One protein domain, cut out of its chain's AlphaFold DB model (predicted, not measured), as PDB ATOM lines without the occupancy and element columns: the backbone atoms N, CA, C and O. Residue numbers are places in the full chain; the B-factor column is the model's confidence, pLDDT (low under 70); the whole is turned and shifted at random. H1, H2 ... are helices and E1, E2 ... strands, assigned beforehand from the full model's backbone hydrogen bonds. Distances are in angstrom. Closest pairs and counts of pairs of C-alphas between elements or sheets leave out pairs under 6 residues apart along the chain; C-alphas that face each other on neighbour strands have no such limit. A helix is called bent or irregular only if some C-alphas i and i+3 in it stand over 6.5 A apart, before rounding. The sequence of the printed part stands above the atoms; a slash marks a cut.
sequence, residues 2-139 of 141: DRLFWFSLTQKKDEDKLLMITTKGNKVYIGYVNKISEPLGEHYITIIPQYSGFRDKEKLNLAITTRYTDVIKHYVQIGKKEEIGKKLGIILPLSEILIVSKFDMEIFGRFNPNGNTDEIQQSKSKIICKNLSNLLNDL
ATOM      1  N   ASP A   2     116.291 154.139 162.090       84.75
ATOM      2  CA  ASP A   2     116.020 153.410 160.837       84.75
ATOM      3  C   ASP A   2     117.145 153.458 159.801       84.75
ATOM      4  O   ASP A   2     117.505 152.430 159.237       84.75
ATOM      5  N   ARG A   3     117.787 154.620 159.601       89.19
ATOM      6  CA  ARG A   3     118.947 154.739 158.698       89.19
ATOM      7  C   ARG A   3     120.082 153.772 159.064       89.19
ATOM      8  O   ARG A   3     120.726 153.246 158.166       89.19
ATOM      9  N   LEU A   4     120.337 153.533 160.353       90.56
ATOM     10  CA  LEU A   4     121.366 152.583 160.795       90.56
ATOM     11  C   LEU A   4     120.951 151.135 160.529       90.56
ATOM     12  O   LEU A   4     121.799 150.322 160.173       90.56
ATOM     13  N   PHE A   5     119.661 150.816 160.645       91.94
ATOM     14  CA  PHE A   5     119.156 149.484 160.319       91.94
ATOM     15  C   PHE A   5     119.276 149.197 158.821       91.94
ATOM     16  O   PHE A   5     119.823 148.168 158.432       91.94
ATOM     17  N   TRP A   6     118.874 150.154 157.980       90.50
ATOM     18  CA  TRP A   6     119.075 150.077 156.534       90.50
ATOM     19  C   TRP A   6     120.553 150.029 156.153       90.50
ATOM     20  O   TRP A   6     120.935 149.270 155.266       90.50
ATOM     21  N   PHE A   7     121.406 150.781 156.851       89.69
ATOM     22  CA  PHE A   7     122.854 150.706 156.676       89.69
ATOM     23  C   PHE A   7     123.358 149.280 156.941       89.69
ATOM     24  O   PHE A   7     124.001 148.706 156.070       89.69
ATOM     25  N   SER A   8     122.987 148.675 158.073       92.00
ATOM     26  CA  SER A   8     123.372 147.299 158.426       92.00
ATOM     27  C   SER A   8     122.922 146.262 157.387       92.00
ATOM     28  O   SER A   8     123.683 145.352 157.071       92.00
ATOM     29  N   LEU A   9     121.730 146.423 156.798       89.06
ATOM     30  CA  LEU A   9     121.220 145.525 155.752       89.06
ATOM     31  C   LEU A   9     121.931 145.671 154.400       89.06
ATOM     32  O   LEU A   9     122.039 144.701 153.655       89.06
ATOM     33  N   THR A  10     122.367 146.884 154.057       88.50
ATOM     34  CA  THR A  10     122.834 147.219 152.699       88.50
ATOM     35  C   THR A  10     124.352 147.205 152.538       88.50
ATOM     36  O   THR A  10     124.835 147.175 151.405       88.50
ATOM     37  N   GLN A  11     125.126 147.215 153.631       89.19
ATOM     38  CA  GLN A  11     126.586 147.140 153.533       89.19
ATOM     39  C   GLN A  11     127.055 145.819 152.919       89.19
ATOM     40  O   GLN A  11     126.476 144.760 153.146       89.19
ATOM     41  N   LYS A  12     128.140 145.868 152.138       83.81
ATOM     42  CA  LYS A  12     128.714 144.672 151.496       83.81
ATOM     43  C   LYS A  12     129.658 143.914 152.423       83.81
ATOM     44  O   LYS A  12     129.610 142.689 152.465       83.81
ATOM     45  N   LYS A  13     130.497 144.641 153.160       82.12
ATOM     46  CA  LYS A  13     131.481 144.070 154.079       82.12
ATOM     47  C   LYS A  13     130.829 143.723 155.408       82.12
ATOM     48  O   LYS A  13     130.084 144.531 155.949       82.12
ATOM     49  N   ASP A  14     131.122 142.539 155.933       77.88
ATOM     50  CA  ASP A  14     130.492 142.052 157.164       77.88
ATOM     51  C   ASP A  14     130.899 142.849 158.410       77.88
ATOM     52  O   ASP A  14     130.076 143.038 159.304       77.88
ATOM     53  N   GLU A  15     132.130 143.366 158.449       76.25
ATOM     54  CA  GLU A  15     132.625 144.238 159.525       76.25
ATOM     55  C   GLU A  15     131.801 145.529 159.649       76.25
ATOM     56  O   GLU A  15     131.405 145.911 160.748       76.25
ATOM     57  N   ASP A  16     131.412 146.115 158.515       85.00
ATOM     58  CA  ASP A  16     130.657 147.366 158.458       85.00
ATOM     59  C   ASP A  16     129.161 147.188 158.767       85.00
ATOM     60  O   ASP A  16     128.433 148.172 158.900       85.00
ATOM     61  N   LYS A  17     128.662 145.948 158.874       92.06
ATOM     62  CA  LYS A  17     127.241 145.676 159.159       92.06
ATOM     63  C   LYS A  17     126.906 145.736 160.641       92.06
ATOM     64  O   LYS A  17     125.723 145.801 160.986       92.06
ATOM     65  N   LEU A  18     127.904 145.638 161.517       95.06
ATOM     66  CA  LEU A  18     127.664 145.445 162.939       95.06
ATOM     67  C   LEU A  18     127.103 146.709 163.589       95.06
ATOM     68  O   LEU A  18     127.636 147.813 163.475       95.06
ATOM     69  N   LEU A  19     126.015 146.512 164.323       96.81
ATOM     70  CA  LEU A  19     125.417 147.502 165.197       96.81
ATOM     71  C   LEU A  19     125.523 147.022 166.641       96.81
ATOM     72  O   LEU A  19     125.327 145.841 166.924       96.81
ATOM     73  N   MET A  20     125.769 147.953 167.556       96.62
ATOM     74  CA  MET A  20     125.579 147.760 168.988       96.62
ATOM     75  C   MET A  20     124.251 148.400 169.389       96.62
ATOM     76  O   MET A  20     124.064 149.612 169.249       96.62
ATOM     77  N   ILE A  21     123.345 147.573 169.898       97.94
ATOM     78  CA  ILE A  21     121.984 147.927 170.292       97.94
ATOM     79  C   ILE A  21     121.878 147.750 171.803       97.94
ATOM     80  O   ILE A  21     122.076 146.652 172.316       97.94
ATOM     81  N   THR A  22     121.583 148.833 172.517       97.44
ATOM     82  CA  THR A  22     121.301 148.820 173.959       97.44
ATOM     83  C   THR A  22     119.794 148.927 174.157       97.44
ATOM     84  O   THR A  22     119.173 149.842 173.615       97.44
ATOM     85  N   THR A  23     119.202 148.005 174.914       97.44
ATOM     86  CA  THR A  23     117.778 148.039 175.271       97.44
ATOM     87  C   THR A  23     117.543 148.881 176.523       97.44
ATOM     88  O   THR A  23     118.472 149.151 177.286       97.44
ATOM     89  N   LYS A  24     116.287 149.260 176.774       96.50
ATOM     90  CA  LYS A  24     115.875 149.951 178.009       96.50
ATOM     91  C   LYS A  24     116.215 149.166 179.284       96.50
ATOM     92  O   LYS A  24     116.498 149.764 180.313       96.50
ATOM     93  N   GLY A  25     116.247 147.834 179.205       94.81
ATOM     94  CA  GLY A  25     116.639 146.940 180.300       94.81
ATOM     95  C   GLY A  25     118.151 146.740 180.468       94.81
ATOM     96  O   GLY A  25     118.562 145.756 181.076       94.81
ATOM     97  N   ASN A  26     118.987 147.607 179.889       94.62
ATOM     98  CA  ASN A  26     120.454 147.517 179.873       94.62
ATOM     99  C   ASN A  26     121.038 146.274 179.189       94.62
ATOM    100  O   ASN A  26     122.257 146.087 179.212       94.62
ATOM    101  N   LYS A  27     120.219 145.442 178.536       97.19
ATOM    102  CA  LYS A  27     120.718 144.356 177.689       97.19
ATOM    103  C   LYS A  27     121.378 144.972 176.458       97.19
ATOM    104  O   LYS A  27     120.866 145.926 175.876       97.19
ATOM    105  N   VAL A  28     122.514 144.418 176.051       97.88
ATOM    106  CA  VAL A  28     123.216 144.831 174.836       97.88
ATOM    107  C   VAL A  28     123.314 143.661 173.877       97.88
ATOM    108  O   VAL A  28     123.672 142.550 174.272       97.88
ATOM    109  N   TYR A  29     123.032 143.939 172.610       97.81
ATOM    110  CA  TYR A  29     123.276 143.037 171.496       97.81
ATOM    111  C   TYR A  29     124.210 143.701 170.496       97.81
ATOM    112  O   TYR A  29     124.020 144.861 170.136       97.81
ATOM    113  N   ILE A  30     125.211 142.957 170.038       97.00
ATOM    114  CA  ILE A  30     126.073 143.348 168.927       97.00
ATOM    115  C   ILE A  30     125.825 142.356 167.804       97.00
ATOM    116  O   ILE A  30     126.050 141.159 167.981       97.00
ATOM    117  N   GLY A  31     125.361 142.836 166.659       96.00
ATOM    118  CA  GLY A  31     124.987 141.989 165.533       96.00
ATOM    119  C   GLY A  31     124.573 142.804 164.322       96.00
ATOM    120  O   GLY A  31     124.591 144.034 164.354       96.00
ATOM    121  N   TYR A  32     124.199 142.118 163.251       94.38
ATOM    122  CA  TYR A  32     123.667 142.756 162.052       94.38
ATOM    123  C   TYR A  32     122.153 142.564 161.970       94.38
ATOM    124  O   TYR A  32     121.595 141.588 162.485       94.38
ATOM    125  N   VAL A  33     121.483 143.519 161.334       95.69
ATOM    126  CA  VAL A  33     120.043 143.456 161.090       95.69
ATOM    127  C   VAL A  33     119.775 142.404 160.017       95.69
ATOM    128  O   VAL A  33     120.448 142.360 158.993       95.69
ATOM    129  N   ASN A  34     118.796 141.543 160.272       93.62
ATOM    130  CA  ASN A  34     118.328 140.509 159.354       93.62
ATOM    131  C   ASN A  34     116.976 140.877 158.727       93.62
ATOM    132  O   ASN A  34     116.724 140.577 157.566       93.62
ATOM    133  N   LYS A  35     116.101 141.532 159.496       93.25
ATOM    134  CA  LYS A  35     114.780 141.974 159.039       93.25
ATOM    135  C   LYS A  35     114.394 143.272 159.740       93.25
ATOM    136  O   LYS A  35     114.675 143.432 160.924       93.25
ATOM    137  N   ILE A  36     113.718 144.157 159.018       93.75
ATOM    138  CA  ILE A  36     112.961 145.282 159.575       93.75
ATOM    139  C   ILE A  36     111.486 144.950 159.341       93.75
ATOM    140  O   ILE A  36     111.137 144.460 158.265       93.75
ATOM    141  N   SER A  37     110.643 145.114 160.357       93.31
ATOM    142  CA  SER A  37     109.213 144.857 160.223       93.31
ATOM    143  C   SER A  37     108.577 145.802 159.206       93.31
ATOM    144  O   SER A  37     109.036 146.924 158.987       93.31
ATOM    145  N   GLU A  38     107.477 145.356 158.614       87.44
ATOM    146  CA  GLU A  38     106.617 146.233 157.826       87.44
ATOM    147  C   GLU A  38     105.987 147.315 158.719       87.44
ATOM    148  O   GLU A  38     105.905 147.136 159.939       87.44
ATOM    149  N   PRO A  39     105.543 148.446 158.143       76.69
ATOM    150  CA  PRO A  39     105.005 149.570 158.904       76.69
ATOM    151  C   PRO A  39     103.583 149.350 159.452       76.69
ATOM    152  O   PRO A  39     102.902 150.310 159.801       76.69
ATOM    153  N   LEU A  40     103.116 148.102 159.514       82.38
ATOM    154  CA  LEU A  40     101.802 147.736 160.032       82.38
ATOM    155  C   LEU A  40     101.961 147.070 161.401       82.38
ATOM    156  O   LEU A  40     102.564 146.004 161.515       82.38
ATOM    157  N   GLY A  41     101.382 147.685 162.434       84.31
ATOM    158  CA  GLY A  41     101.439 147.188 163.809       84.31
ATOM    159  C   GLY A  41     102.694 147.633 164.564       84.31
ATOM    160  O   GLY A  41     103.227 148.715 164.331       84.31
ATOM    161  N   GLU A  42     103.139 146.817 165.521       87.00
ATOM    162  CA  GLU A  42     104.324 147.133 166.318       87.00
ATOM    163  C   GLU A  42     105.600 146.988 165.483       87.00
ATOM    164  O   GLU A  42     105.899 145.921 164.940       87.00
ATOM    165  N   HIS A  43     106.378 148.068 165.402       94.12
ATOM    166  CA  HIS A  43     107.639 148.054 164.679       94.12
ATOM    167  C   HIS A  43     108.703 147.267 165.445       94.12
ATOM    168  O   HIS A  43     108.983 147.548 166.613       94.12
ATOM    169  N   TYR A  44     109.374 146.345 164.761       95.69
ATOM    170  CA  TYR A  44     110.486 145.576 165.310       95.69
ATOM    171  C   TYR A  44     111.608 145.390 164.286       95.69
ATOM    172  O   TYR A  44     111.421 145.496 163.073       95.69
ATOM    173  N   ILE A  45     112.789 145.044 164.783       96.38
ATOM    174  CA  ILE A  45     113.868 144.477 163.974       96.38
ATOM    175  C   ILE A  45     114.145 143.047 164.411       96.38
ATOM    176  O   ILE A  45     113.960 142.687 165.572       96.38
ATOM    177  N   THR A  46     114.632 142.230 163.488       96.31
ATOM    178  CA  THR A  46     115.286 140.966 163.824       96.31
ATOM    179  C   THR A  46     116.778 141.132 163.620       96.31
ATOM    180  O   THR A  46     117.204 141.576 162.553       96.31
ATOM    181  N   ILE A  47     117.572 140.752 164.613       96.31
ATOM    182  CA  ILE A  47     119.033 140.778 164.540       96.31
ATOM    183  C   ILE A  47     119.598 139.365 164.594       96.31
ATOM    184  O   ILE A  47     119.047 138.505 165.279       96.31
ATOM    185  N   ILE A  48     120.717 139.138 163.911       95.75
ATOM    186  CA  ILE A  48     121.553 137.960 164.146       95.75
ATOM    187  C   ILE A  48     122.712 138.413 165.041       95.75
ATOM    188  O   ILE A  48     123.573 139.180 164.590       95.75
ATOM    189  N   PRO A  49     122.722 138.019 166.326       96.25
ATOM    190  CA  PRO A  49     123.733 138.471 167.267       96.25
ATOM    191  C   PRO A  49     125.074 137.788 166.984       96.25
ATOM    192  O   PRO A  49     125.136 136.593 166.721       96.25
ATOM    193  N   GLN A  50     126.161 138.544 167.102       94.69
ATOM    194  CA  GLN A  50     127.521 138.022 167.248       94.69
ATOM    195  C   GLN A  50     127.907 137.956 168.730       94.69
ATOM    196  O   GLN A  50     128.518 136.984 169.180       94.69
ATOM    197  N   TYR A  51     127.485 138.960 169.505       95.56
ATOM    198  CA  TYR A  51     127.715 139.048 170.944       95.56
ATOM    199  C   TYR A  51     126.465 139.557 171.662       95.56
ATOM    200  O   TYR A  51     125.689 140.341 171.109       95.56
ATOM    201  N   SER A  52     126.289 139.159 172.919       97.12
ATOM    202  CA  SER A  52     125.363 139.839 173.823       97.12
ATOM    203  C   SER A  52     125.959 140.006 175.212       97.12
ATOM    204  O   SER A  52     126.935 139.353 175.589       97.12
ATOM    205  N   GLY A  53     125.373 140.927 175.960       96.31
ATOM    206  CA  GLY A  53     125.885 141.355 177.247       96.31
ATOM    207  C   GLY A  53     124.916 142.282 177.950       96.31
ATOM    208  O   GLY A  53     123.731 142.317 177.610       96.31
ATOM    209  N   PHE A  54     125.422 143.041 178.907       96.00
ATOM    210  CA  PHE A  54     124.688 144.117 179.561       96.00
ATOM    211  C   PHE A  54     125.620 145.288 179.865       96.00
ATOM    212  O   PHE A  54     126.840 145.123 179.904       96.00
ATOM    213  N   ARG A  55     125.050 146.477 180.059       91.38
ATOM    214  CA  ARG A  55     125.790 147.599 180.646       91.38
ATOM    215  C   ARG A  55     125.725 147.510 182.160       91.38
ATOM    216  O   ARG A  55     124.636 147.348 182.714       91.38
ATOM    217  N   ASP A  56     126.878 147.616 182.806       88.69
ATOM    218  CA  ASP A  56     126.940 147.780 184.254       88.69
ATOM    219  C   ASP A  56     126.171 149.043 184.667       88.69
ATOM    220  O   ASP A  56     126.258 150.071 183.994       88.69
ATOM    221  N   LYS A  57     125.383 148.972 185.743       85.50
ATOM    222  CA  LYS A  57     124.502 150.082 186.138       85.50
ATOM    223  C   LYS A  57     125.265 151.284 186.690       85.50
ATOM    224  O   LYS A  57     124.764 152.399 186.584       85.50
ATOM    225  N   GLU A  58     126.441 151.063 187.267       84.81
ATOM    226  CA  GLU A  58     127.229 152.105 187.927       84.81
ATOM    227  C   GLU A  58     128.312 152.642 186.993       84.81
ATOM    228  O   GLU A  58     128.491 153.849 186.856       84.81
ATOM    229  N   LYS A  59     129.016 151.739 186.307       84.06
ATOM    230  CA  LYS A  59     130.165 152.063 185.453       84.06
ATOM    231  C   LYS A  59     129.790 152.274 183.990       84.06
ATOM    232  O   LYS A  59     130.615 152.764 183.222       84.06
ATOM    233  N   LEU A  60     128.577 151.881 183.583       82.50
ATOM    234  CA  LEU A  60     128.045 151.968 182.213       82.50
ATOM    235  C   LEU A  60     128.895 151.259 181.140       82.50
ATOM    236  O   LEU A  60     128.612 151.376 179.937       82.50
ATOM    237  N   ASN A  61     129.901 150.486 181.552       87.44
ATOM    238  CA  ASN A  61     130.736 149.689 180.670       87.44
ATOM    239  C   ASN A  61     129.962 148.464 180.172       87.44
ATOM    240  O   ASN A  61     129.103 147.911 180.857       87.44
ATOM    241  N   LEU A  62     130.266 148.047 178.945       90.06
ATOM    242  CA  LEU A  62     129.679 146.853 178.352       90.06
ATOM    243  C   LEU A  62     130.393 145.604 178.881       90.06
ATOM    244  O   LEU A  62     131.580 145.417 178.622       90.06
ATOM    245  N   ALA A  63     129.648 144.717 179.537       90.62
ATOM    246  CA  ALA A  63     130.080 143.370 179.882       90.62
ATOM    247  C   ALA A  63     129.522 142.368 178.862       90.62
ATOM    248  O   ALA A  63     128.317 142.106 178.836       90.62
ATOM    249  N   ILE A  64     130.383 141.808 178.004       91.81
ATOM    250  CA  ILE A  64     130.001 140.752 177.053       91.81
ATOM    251  C   ILE A  64     129.925 139.419 177.801       91.81
ATOM    252  O   ILE A  64     130.920 138.953 178.344       91.81
ATOM    253  N   THR A  65     128.755 138.782 177.785       94.19
ATOM    254  CA  THR A  65     128.508 137.510 178.485       94.19
ATOM    255  C   THR A  65     128.323 136.332 177.542       94.19
ATOM    256  O   THR A  65     128.391 135.183 177.966       94.19
ATOM    257  N   THR A  66     128.033 136.590 176.268       94.69
ATOM    258  CA  THR A  66     127.655 135.537 175.322       94.69
ATOM    259  C   THR A  66     128.284 135.791 173.961       94.69
ATOM    260  O   THR A  66     128.107 136.863 173.380       94.69
ATOM    261  N   ARG A  67     129.001 134.783 173.449       94.44
ATOM    262  CA  ARG A  67     129.603 134.745 172.111       94.44
ATOM    263  C   ARG A  67     128.804 133.804 171.214       94.44
ATOM    264  O   ARG A  67     128.868 132.592 171.370       94.44
ATOM    265  N   TYR A  68     128.058 134.364 170.270       94.62
ATOM    266  CA  TYR A  68     127.275 133.592 169.297       94.62
ATOM    267  C   TYR A  68     128.118 133.175 168.091       94.62
ATOM    268  O   TYR A  68     127.760 132.231 167.390       94.62
ATOM    269  N   THR A  69     129.255 133.847 167.870       91.00
ATOM    270  CA  THR A  69     130.191 133.595 166.763       91.00
ATOM    271  C   THR A  69     130.539 132.121 166.602       91.00
ATOM    272  O   THR A  69     130.644 131.636 165.479       91.00
ATOM    273  N   ASP A  70     130.725 131.406 167.709       89.88
ATOM    274  CA  ASP A  70     131.202 130.023 167.686       89.88
ATOM    275  C   ASP A  70     130.081 129.064 167.274       89.88
ATOM    276  O   ASP A  70     130.290 128.170 166.454       89.88
ATOM    277  N   VAL A  71     128.855 129.341 167.727       92.19
ATOM    278  CA  VAL A  71     127.647 128.624 167.298       92.19
ATOM    279  C   VAL A  71     127.356 128.899 165.822       92.19
ATOM    280  O   VAL A  71     127.092 127.972 165.062       92.19
ATOM    281  N   ILE A  72     127.462 130.156 165.384       92.38
ATOM    282  CA  ILE A  72     127.263 130.542 163.979       92.38
ATOM    283  C   ILE A  72     128.257 129.810 163.071       92.38
ATOM    284  O   ILE A  72     127.851 129.222 162.070       92.38
ATOM    285  N   LYS A  73     129.548 129.795 163.431       92.44
ATOM    286  CA  LYS A  73     130.583 129.063 162.681       92.44
ATOM    287  C   LYS A  73     130.257 127.580 162.576       92.44
ATOM    288  O   LYS A  73     130.355 127.028 161.485       92.44
ATOM    289  N   HIS A  74     129.832 126.962 163.676       94.06
ATOM    290  CA  HIS A  74     129.437 125.558 163.678       94.06
ATOM    291  C   HIS A  74     128.287 125.290 162.696       94.06
ATOM    292  O   HIS A  74     128.399 124.395 161.864       94.06
ATOM    293  N   TYR A  75     127.225 126.106 162.716       94.44
ATOM    294  CA  TYR A  75     126.088 125.965 161.795       94.44
ATOM    295  C   TYR A  75     126.487 126.128 160.324       94.44
ATOM    296  O   TYR A  75     125.980 125.405 159.467       94.44
ATOM    297  N   VAL A  76     127.417 127.040 160.023       92.88
ATOM    298  CA  VAL A  76     127.969 127.193 158.668       92.88
ATOM    299  C   VAL A  76     128.760 125.951 158.252       92.88
ATOM    300  O   VAL A  76     128.571 125.463 157.142       92.88
ATOM    301  N   GLN A  77     129.606 125.411 159.134       95.31
ATOM    302  CA  GLN A  77     130.443 124.239 158.847       95.31
ATOM    303  C   GLN A  77     129.629 122.973 158.566       95.31
ATOM    304  O   GLN A  77     130.019 122.178 157.718       95.31
ATOM    305  N   ILE A  78     128.489 122.798 159.238       96.31
ATOM    306  CA  ILE A  78     127.595 121.647 159.028       96.31
ATOM    307  C   ILE A  78     126.543 121.884 157.929       96.31
ATOM    308  O   ILE A  78     125.613 121.092 157.800       96.31
ATOM    309  N   GLY A  79     126.650 122.979 157.169       95.00
ATOM    310  CA  GLY A  79     125.760 123.271 156.041       95.00
ATOM    311  C   GLY A  79     124.342 123.714 156.415       95.00
ATOM    312  O   GLY A  79     123.457 123.617 155.579       95.00
ATOM    313  N   LYS A  80     124.114 124.211 157.639       96.00
ATOM    314  CA  LYS A  80     122.794 124.639 158.159       96.00
ATOM    315  C   LYS A  80     122.666 126.156 158.280       96.00
ATOM    316  O   LYS A  80     122.191 126.694 159.286       96.00
ATOM    317  N   LYS A  81     123.160 126.891 157.284       90.00
ATOM    318  CA  LYS A  81     123.248 128.361 157.332       90.00
ATOM    319  C   LYS A  81     121.865 129.021 157.401       90.00
ATOM    320  O   LYS A  81     121.681 130.011 158.103       90.00
ATOM    321  N   GLU A  82     120.892 128.468 156.697       91.25
ATOM    322  CA  GLU A  82     119.499 128.913 156.638       91.25
ATOM    323  C   GLU A  82     118.757 128.794 157.978       91.25
ATOM    324  O   GLU A  82     117.776 129.505 158.212       91.25
ATOM    325  N   GLU A  83     119.234 127.942 158.890       93.12
ATOM    326  CA  GLU A  83     118.666 127.813 160.231       93.12
ATOM    327  C   GLU A  83     119.121 128.931 161.180       93.12
ATOM    328  O   GLU A  83     118.425 129.212 162.155       93.12
ATOM    329  N   ILE A  84     120.242 129.607 160.898       92.38
ATOM    330  CA  ILE A  84     120.849 130.608 161.795       92.38
ATOM    331  C   ILE A  84     119.860 131.727 162.117       92.38
ATOM    332  O   ILE A  84     119.604 132.009 163.285       92.38
ATOM    333  N   GLY A  85     119.259 132.337 161.093       90.19
ATOM    334  CA  GLY A  85     118.294 133.419 161.291       90.19
ATOM    335  C   GLY A  85     117.044 132.972 162.052       90.19
ATOM    336  O   GLY A  85     116.486 133.755 162.813       90.19
ATOM    337  N   LYS A  86     116.633 131.707 161.894       91.19
ATOM    338  CA  LYS A  86     115.450 131.140 162.559       91.19
ATOM    339  C   LYS A  86     115.717 130.770 164.020       91.19
ATOM    340  O   LYS A  86     114.830 130.926 164.848       91.19
ATOM    341  N   LYS A  87     116.913 130.261 164.330       93.19
ATOM    342  CA  LYS A  87     117.261 129.714 165.652       93.19
ATOM    343  C   LYS A  87     118.000 130.690 166.560       93.19
ATOM    344  O   LYS A  87     117.907 130.565 167.774       93.19
ATOM    345  N   LEU A  88     118.749 131.629 165.984       93.81
ATOM    346  CA  LEU A  88     119.542 132.617 166.723       93.81
ATOM    347  C   LEU A  88     119.022 134.046 166.549       93.81
ATOM    348  O   LEU A  88     119.518 134.955 167.214       93.81
ATOM    349  N   GLY A  89     118.051 134.257 165.658       95.25
ATOM    350  CA  GLY A  89     117.445 135.561 165.435       95.25
ATOM    351  C   GLY A  89     116.774 136.092 166.699       95.25
ATOM    352  O   GLY A  89     115.978 135.400 167.326       95.25
ATOM    353  N   ILE A  90     117.076 137.338 167.055       96.50
ATOM    354  CA  ILE A  90     116.449 138.033 168.183       96.50
ATOM    355  C   ILE A  90     115.513 139.094 167.626       96.50
ATOM    356  O   ILE A  90     115.945 139.949 166.855       96.50
ATOM    357  N   ILE A  91     114.245 139.039 168.022       96.50
ATOM    358  CA  ILE A  91     113.244 140.055 167.693       96.50
ATOM    359  C   ILE A  91     113.299 141.138 168.770       96.50
ATOM    360  O   ILE A  91     113.175 140.842 169.956       96.50
ATOM    361  N   LEU A  92     113.504 142.383 168.351       96.69
ATOM    362  CA  LEU A  92     113.554 143.551 169.222       96.69
ATOM    363  C   LEU A  92     112.490 144.557 168.783       96.69
ATOM    364  O   LEU A  92     112.636 145.138 167.700       96.69
ATOM    365  N   PRO A  93     111.453 144.794 169.603       96.31
ATOM    366  CA  PRO A  93     110.562 145.929 169.410       96.31
ATOM    367  C   PRO A  93     111.366 147.231 169.398       96.31
ATOM    368  O   PRO A  93     112.243 147.430 170.243       96.31
ATOM    369  N   LEU A  94     111.080 148.137 168.461       95.00
ATOM    370  CA  LEU A  94     111.750 149.444 168.409       95.00
ATOM    371  C   LEU A  94     111.493 150.250 169.688       95.00
ATOM    372  O   LEU A  94     112.368 150.987 170.136       95.00
ATOM    373  N   SER A  95     110.321 150.060 170.295       95.31
ATOM    374  CA  SER A  95     109.928 150.632 171.583       95.31
ATOM    375  C   SER A  95     110.861 150.226 172.732       95.31
ATOM    376  O   SER A  95     110.998 150.992 173.682       95.31
ATOM    377  N   GLU A  96     111.545 149.082 172.645       96.75
ATOM    378  CA  GLU A  96     112.475 148.575 173.665       96.75
ATOM    379  C   GLU A  96     113.929 149.014 173.447       96.75
ATOM    380  O   GLU A  96     114.787 148.831 174.321       96.75
ATOM    381  N   ILE A  97     114.236 149.610 172.294       97.19
ATOM    382  CA  ILE A  97     115.589 150.044 171.951       97.19
ATOM    383  C   ILE A  97     115.853 151.427 172.546       97.19
ATOM    384  O   ILE A  97     115.175 152.403 172.236       97.19
ATOM    385  N   LEU A  98     116.889 151.519 173.382       96.12
ATOM    386  CA  LEU A  98     117.333 152.777 173.974       96.12
ATOM    387  C   LEU A  98     118.324 153.496 173.051       96.12
ATOM    388  O   LEU A  98     118.139 154.664 172.723       96.12
ATOM    389  N   ILE A  99     119.380 152.799 172.617       95.50
ATOM    390  CA  ILE A  99     120.457 153.363 171.785       95.50
ATOM    391  C   ILE A  99     120.866 152.352 170.713       95.50
ATOM    392  O   ILE A  99     120.990 151.158 170.983       95.50
ATOM    393  N   VAL A 100     121.160 152.857 169.513       96.75
ATOM    394  CA  VAL A 100     121.793 152.105 168.423       96.75
ATOM    395  C   VAL A 100     123.021 152.867 167.953       96.75
ATOM    396  O   VAL A 100     122.965 154.077 167.744       96.75
ATOM    397  N   SER A 101     124.118 152.152 167.750       94.31
ATOM    398  CA  SER A 101     125.368 152.701 167.222       94.31
ATOM    399  C   SER A 101     126.007 151.708 166.261       94.31
ATOM    400  O   SER A 101     125.738 150.510 166.346       94.31
ATOM    401  N   LYS A 102     126.848 152.197 165.347       94.31
ATOM    402  CA  LYS A 102     127.760 151.317 164.608       94.31
ATOM    403  C   LYS A 102     128.727 150.672 165.594       94.31
ATOM    404  O   LYS A 102     129.093 151.297 166.589       94.31
ATOM    405  N   PHE A 103     129.133 149.446 165.310       93.19
ATOM    406  CA  PHE A 103     130.090 148.730 166.129       93.19
ATOM    407  C   PHE A 103     131.233 148.222 165.269       93.19
ATOM    408  O   PHE A 103     131.007 147.588 164.249       93.19
ATOM    409  N   ASP A 104     132.449 148.462 165.736       90.19
ATOM    410  CA  ASP A 104     133.664 147.902 165.171       90.19
ATOM    411  C   ASP A 104     134.462 147.290 166.325       90.19
ATOM    412  O   ASP A 104     134.708 147.947 167.340       90.19
ATOM    413  N   MET A 105     134.812 146.009 166.195       84.06
ATOM    414  CA  MET A 105     135.486 145.273 167.263       84.06
ATOM    415  C   MET A 105     136.913 145.780 167.501       84.06
ATOM    416  O   MET A 105     137.359 145.811 168.647       84.06
ATOM    417  N   GLU A 106     137.632 146.163 166.446       84.50
ATOM    418  CA  GLU A 106     139.003 146.656 166.565       84.50
ATOM    419  C   GLU A 106     139.017 148.004 167.287       84.50
ATOM    420  O   GLU A 106     139.747 148.183 168.264       84.50
ATOM    421  N   ILE A 107     138.154 148.928 166.860       86.38
ATOM    422  CA  ILE A 107     138.003 150.241 167.490       86.38
ATOM    423  C   ILE A 107     137.549 150.072 168.943       86.38
ATOM    424  O   ILE A 107     138.108 150.702 169.841       86.38
ATOM    425  N   PHE A 108     136.577 149.191 169.204       84.06
ATOM    426  CA  PHE A 108     136.090 148.940 170.559       84.06
ATOM    427  C   PHE A 108     137.179 148.384 171.488       84.06
ATOM    428  O   PHE A 108     137.261 148.786 172.652       84.06
ATOM    429  N   GLY A 109     138.038 147.496 170.978       81.50
ATOM    430  CA  GLY A 109     139.170 146.942 171.722       81.50
ATOM    431  C   GLY A 109     140.156 148.013 172.197       81.50
ATOM    432  O   GLY A 109     140.672 147.919 173.308       81.50
ATOM    433  N   ARG A 110     140.351 149.089 171.423       82.56
ATOM    434  CA  ARG A 110     141.251 150.199 171.796       82.56
ATOM    435  C   ARG A 110     140.752 151.023 172.988       82.56
ATOM    436  O   ARG A 110     141.568 151.624 173.680       82.56
ATOM    437  N   PHE A 111     139.446 151.035 173.258       75.38
ATOM    438  CA  PHE A 111     138.883 151.693 174.445       75.38
ATOM    439  C   PHE A 111     138.993 150.844 175.718       75.38
ATOM    440  O   PHE A 111     138.835 151.377 176.814       75.38
ATOM    441  N   ASN A 112     139.256 149.538 175.589       68.19
ATOM    442  CA  ASN A 112     139.261 148.587 176.702       68.19
ATOM    443  C   ASN A 112     140.575 147.780 176.763       68.19
ATOM    444  O   ASN A 112     140.535 146.552 176.658       68.19
ATOM    445  N   PRO A 113     141.735 148.430 176.972       58.94
ATOM    446  CA  PRO A 113     143.049 147.777 176.907       58.94
ATOM    447  C   PRO A 113     143.260 146.666 177.953       58.94
ATOM    448  O   PRO A 113     144.102 145.800 177.758       58.94
ATOM    449  N   ASN A 114     142.475 146.657 179.036       56.03
ATOM    450  CA  ASN A 114     142.591 145.679 180.127       56.03
ATOM    451  C   ASN A 114     141.590 144.512 180.018       56.03
ATOM    452  O   ASN A 114     141.533 143.661 180.903       56.03
ATOM    453  N   GLY A 115     140.743 144.476 178.985       52.72
ATOM    454  CA  GLY A 115     139.781 143.393 178.793       52.72
ATOM    455  C   GLY A 115     140.427 142.219 178.070       52.72
ATOM    456  O   GLY A 115     140.361 142.206 176.847       52.72
ATOM    457  N   ASN A 116     141.057 141.280 178.798       45.41
ATOM    458  CA  ASN A 116     141.593 139.978 178.332       45.41
ATOM    459  C   ASN A 116     141.855 139.900 176.815       45.41
ATOM    460  O   ASN A 116     141.286 139.075 176.096       45.41
ATOM    461  N   THR A 117     142.677 140.817 176.305       45.47
ATOM    462  CA  THR A 117     142.965 140.924 174.868       45.47
ATOM    463  C   THR A 117     144.031 139.898 174.457       45.47
ATOM    464  O   THR A 117     144.165 139.568 173.276       45.47
ATOM    465  N   ASP A 118     144.698 139.297 175.445       43.75
ATOM    466  CA  ASP A 118     145.764 138.310 175.281       43.75
ATOM    467  C   ASP A 118     145.285 136.999 174.627       43.75
ATOM    468  O   ASP A 118     146.001 136.425 173.805       43.75
ATOM    469  N   GLU A 119     144.040 136.562 174.855       45.94
ATOM    470  CA  GLU A 119     143.488 135.367 174.184       45.94
ATOM    471  C   GLU A 119     143.071 135.626 172.721       45.94
ATOM    472  O   GLU A 119     143.062 134.717 171.880       45.94
ATOM    473  N   ILE A 120     142.728 136.875 172.380       48.81
ATOM    474  CA  ILE A 120     142.195 137.237 171.055       48.81
ATOM    475  C   ILE A 120     143.329 137.563 170.070       48.81
ATOM    476  O   ILE A 120     143.200 137.266 168.878       48.81
ATOM    477  N   GLN A 121     144.453 138.115 170.543       44.12
ATOM    478  CA  GLN A 121     145.571 138.526 169.684       44.12
ATOM    479  C   GLN A 121     146.576 137.403 169.366       44.12
ATOM    480  O   GLN A 121     147.130 137.402 168.262       44.12
ATOM    481  N   GLN A 122     146.777 136.406 170.240       42.50
ATOM    482  CA  GLN A 122     147.722 135.310 169.956       42.50
ATOM    483  C   GLN A 122     147.156 134.216 169.031       42.50
ATOM    484  O   GLN A 122     147.907 133.660 168.229       42.50
ATOM    485  N   SER A 123     145.845 133.940 169.055       42.19
ATOM    486  CA  SER A 123     145.255 132.856 168.242       42.19
ATOM    487  C   SER A 123     144.933 133.248 166.790       42.19
ATOM    488  O   SER A 123     145.007 132.408 165.892       42.19
ATOM    489  N   LYS A 124     144.607 134.520 166.510       41.62
ATOM    490  CA  LYS A 124     144.137 134.950 165.176       41.62
ATOM    491  C   LYS A 124     145.239 135.422 164.227       41.62
ATOM    492  O   LYS A 124     145.139 135.179 163.025       41.62
ATOM    493  N   SER A 125     146.295 136.045 164.747       39.56
ATOM    494  CA  SER A 125     147.239 136.826 163.932       39.56
ATOM    495  C   SER A 125     148.183 135.988 163.056       39.56
ATOM    496  O   SER A 125     148.688 136.494 162.060       39.56
ATOM    497  N   LYS A 126     148.413 134.701 163.367       39.69
ATOM    498  CA  LYS A 126     149.312 133.833 162.572       39.69
ATOM    499  C   LYS A 126     148.619 132.745 161.748       39.69
ATOM    500  O   LYS A 126     149.185 132.322 160.744       39.69
ATOM    501  N   ILE A 127     147.416 132.301 162.128       44.91
ATOM    502  CA  ILE A 127     146.780 131.117 161.516       44.91
ATOM    503  C   ILE A 127     145.656 131.495 160.535       44.91
ATOM    504  O   ILE A 127     145.497 130.840 159.507       44.91
ATOM    505  N   ILE A 128     144.899 132.571 160.784       45.22
ATOM    506  CA  ILE A 128     143.677 132.854 160.005       45.22
ATOM    507  C   ILE A 128     143.973 133.627 158.712       45.22
ATOM    508  O   ILE A 128     143.449 133.273 157.657       45.22
ATOM    509  N   CYS A 129     144.861 134.625 158.744       42.78
ATOM    510  CA  CYS A 129     145.162 135.441 157.559       42.78
ATOM    511  C   CYS A 129     145.870 134.657 156.438       42.78
ATOM    512  O   CYS A 129     145.759 135.023 155.267       42.78
ATOM    513  N   LYS A 130     146.558 133.556 156.770       44.25
ATOM    514  CA  LYS A 130     147.248 132.716 155.779       44.25
ATOM    515  C   LYS A 130     146.331 131.668 155.137       44.25
ATOM    516  O   LYS A 130     146.532 131.327 153.980       44.25
ATOM    517  N   ASN A 131     145.309 131.195 155.853       45.16
ATOM    518  CA  ASN A 131     144.418 130.148 155.345       45.16
ATOM    519  C   ASN A 131     143.170 130.694 154.640       45.16
ATOM    520  O   ASN A 131     142.662 130.034 153.739       45.16
ATOM    521  N   LEU A 132     142.690 131.896 154.984       43.31
ATOM    522  CA  LEU A 132     141.511 132.470 154.324       43.31
ATOM    523  C   LEU A 132     141.821 133.009 152.915       43.31
ATOM    524  O   LEU A 132     140.984 132.910 152.027       43.31
ATOM    525  N   SER A 133     143.035 133.524 152.689       46.00
ATOM    526  CA  SER A 133     143.493 133.964 151.359       46.00
ATOM    527  C   SER A 133     143.659 132.791 150.389       46.00
ATOM    528  O   SER A 133     143.234 132.883 149.241       46.00
ATOM    529  N   ASN A 134     144.190 131.664 150.865       46.38
ATOM    530  CA  ASN A 134     144.329 130.453 150.055       46.38
ATOM    531  C   ASN A 134     142.971 129.812 149.728       46.38
ATOM    532  O   ASN A 134     142.745 129.433 148.586       46.38
ATOM    533  N   LEU A 135     142.037 129.769 150.687       44.31
ATOM    534  CA  LEU A 135     140.708 129.184 150.473       44.31
ATOM    535  C   LEU A 135     139.839 129.999 149.495       44.31
ATOM    536  O   LEU A 135     139.005 129.436 148.797       44.31
ATOM    537  N   LEU A 136     140.018 131.323 149.441       43.53
ATOM    538  CA  LEU A 136     139.247 132.193 148.547       43.53
ATOM    539  C   LEU A 136     139.804 132.227 147.114       43.53
ATOM    540  O   LEU A 136     139.025 132.420 146.185       43.53
ATOM    541  N   ASN A 137     141.105 131.978 146.918       48.81
ATOM    542  CA  ASN A 137     141.709 131.874 145.582       48.81
ATOM    543  C   ASN A 137     141.311 130.582 144.842       48.81
ATOM    544  O   ASN A 137     141.228 130.588 143.615       48.81
ATOM    545  N   ASP A 138     141.017 129.502 145.570       47.16
ATOM    546  CA  ASP A 138     140.508 128.250 144.988       47.16
ATOM    547  C   ASP A 138     139.012 128.315 144.625       47.16
ATOM    548  O   ASP A 138     138.519 127.472 143.885       47.16
ATOM    549  N   LEU A 139     138.285 129.333 145.101       44.72
ATOM    550  CA  LEU A 139     136.869 129.567 144.780       44.72
ATOM    551  C   LEU A 139     136.661 130.514 143.586       44.72
ATOM    552  O   LEU A 139     135.521 130.790 143.217       44.72
TER     553      LEU A 139
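Overview. This is residues 2 to 139 of the 141 residues of an uncharacterized protein of Sphingobacterium lactis (UniProt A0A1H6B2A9). A strongly twisted sheet of six antiparallel strands is folded over by sharp bends in its two longest strands, E2 and E3, with H1 across one face and H3 over the opposite face. H3 pairs with H2 in a helical hairpin, H4 follows E6 off the sheet, and residues 118 to 139, with H5 and H6, stand free as a tail. The printed part has 138 residues, with six named helices and six named strands in the order H1 E1 E2 E3 E4 H2 H3 E5 E6 H4 H5 H6, and the class is mixed, helices and strands. The sheet is branched at E3, which has E2, E4 and E5 as antiparallel neighbours, while E1 has E2 and E6. The whole is compact, with a radius of gyration of the C-alphas of 16.4 A and spans of 48 by 38 by 24 A.

Arrangement. H1, residues 2 to 10, is on the sheet at a height over the sheet of 7.0 A. It lies only just over E2, residues 27 to 36, with 3 of its 9 C-alphas falling on that strand, and runs across it at 80 degrees on the local plane; the closest C-alphas are those of Ser 8 and Val 33, 5.7 A apart. E1, residues 19 to 23, forms a hairpin with E2, with N 21 and O 29 within hydrogen-bond range at 2.8 A. E2 bends by 89 degrees at residue 32 and forms a hairpin with E3, residues 44 to 55, with N 30 and O 51 at 2.9 A. E1, E2, E3 and E4, residues 62 to 67, make a meander, each strand the antiparallel neighbour of the one before. E3 bends by 105 degrees at residue 50; E4 is beside its residues 51 to 55, with N 54 and O 63 at 3.0 A. On the same side of E3, beside residues 44 to 47, is E5, residues 90 to 93, with N 47 and O 90 at 2.9 A. H2, residues 69 to 77, only grazes the sheet, with its residues 69 to 72. H2 and H3, residues 81 to 88, touch as a helical hairpin, opposite ways at a shallow tilt of 33 degrees, only just short of steep; the closest C-alphas are those of Tyr 75 and Lys 81, 5.8 A apart. H3 is over E3 at a height over the sheet of 9.4 A, on the opposite face from H1; the closest C-alphas of H3 and E3 are those of Leu 88 and Ile 48, 6.3 A apart. E6, residues 97 to 102, is an edge strand beside E1, with N 20 and O 101 at 2.8 A. H4, residues 105 to 111, H5, residues 118 to 124, and H6, residues 128 to 137, are not on the sheet; H5 and H6 meet only through their link. Every O i to N i+4 pair is within hydrogen-bond range in H1 and H2, against 2 of 4 in H3, 2 of 3 in H4, 4 of 6 in H6 and 0 of 3 in H5, where 0 of 4 O i to N i+3 pairs are.

Along the chain. H1 begins at C-alpha 2, (116.020, 153.410, 160.837). From first to last C-alpha E2 measures 19.7 A, E3 21.8 A, E6 14.3 A and H6 14.6 A. E3 begins at C-alpha 44, (110.486, 145.576, 165.310). H3 is irregular, but only just: C-alphas 82 and 85 are 6.6 A apart. H6 ends at C-alpha 137, (141.709, 131.874, 145.582).

Size, cuts and confidence. The two C-alphas farthest apart are those of Glu 58 and Asp 138, at 50.9 A. The printed part has no cut and no long link. Without the tail, the body of 116 residues spans 41 by 36 by 23 A. Mean pLDDT of the printed part is 82.6, and residues 112 to 139 are under 70 in this model.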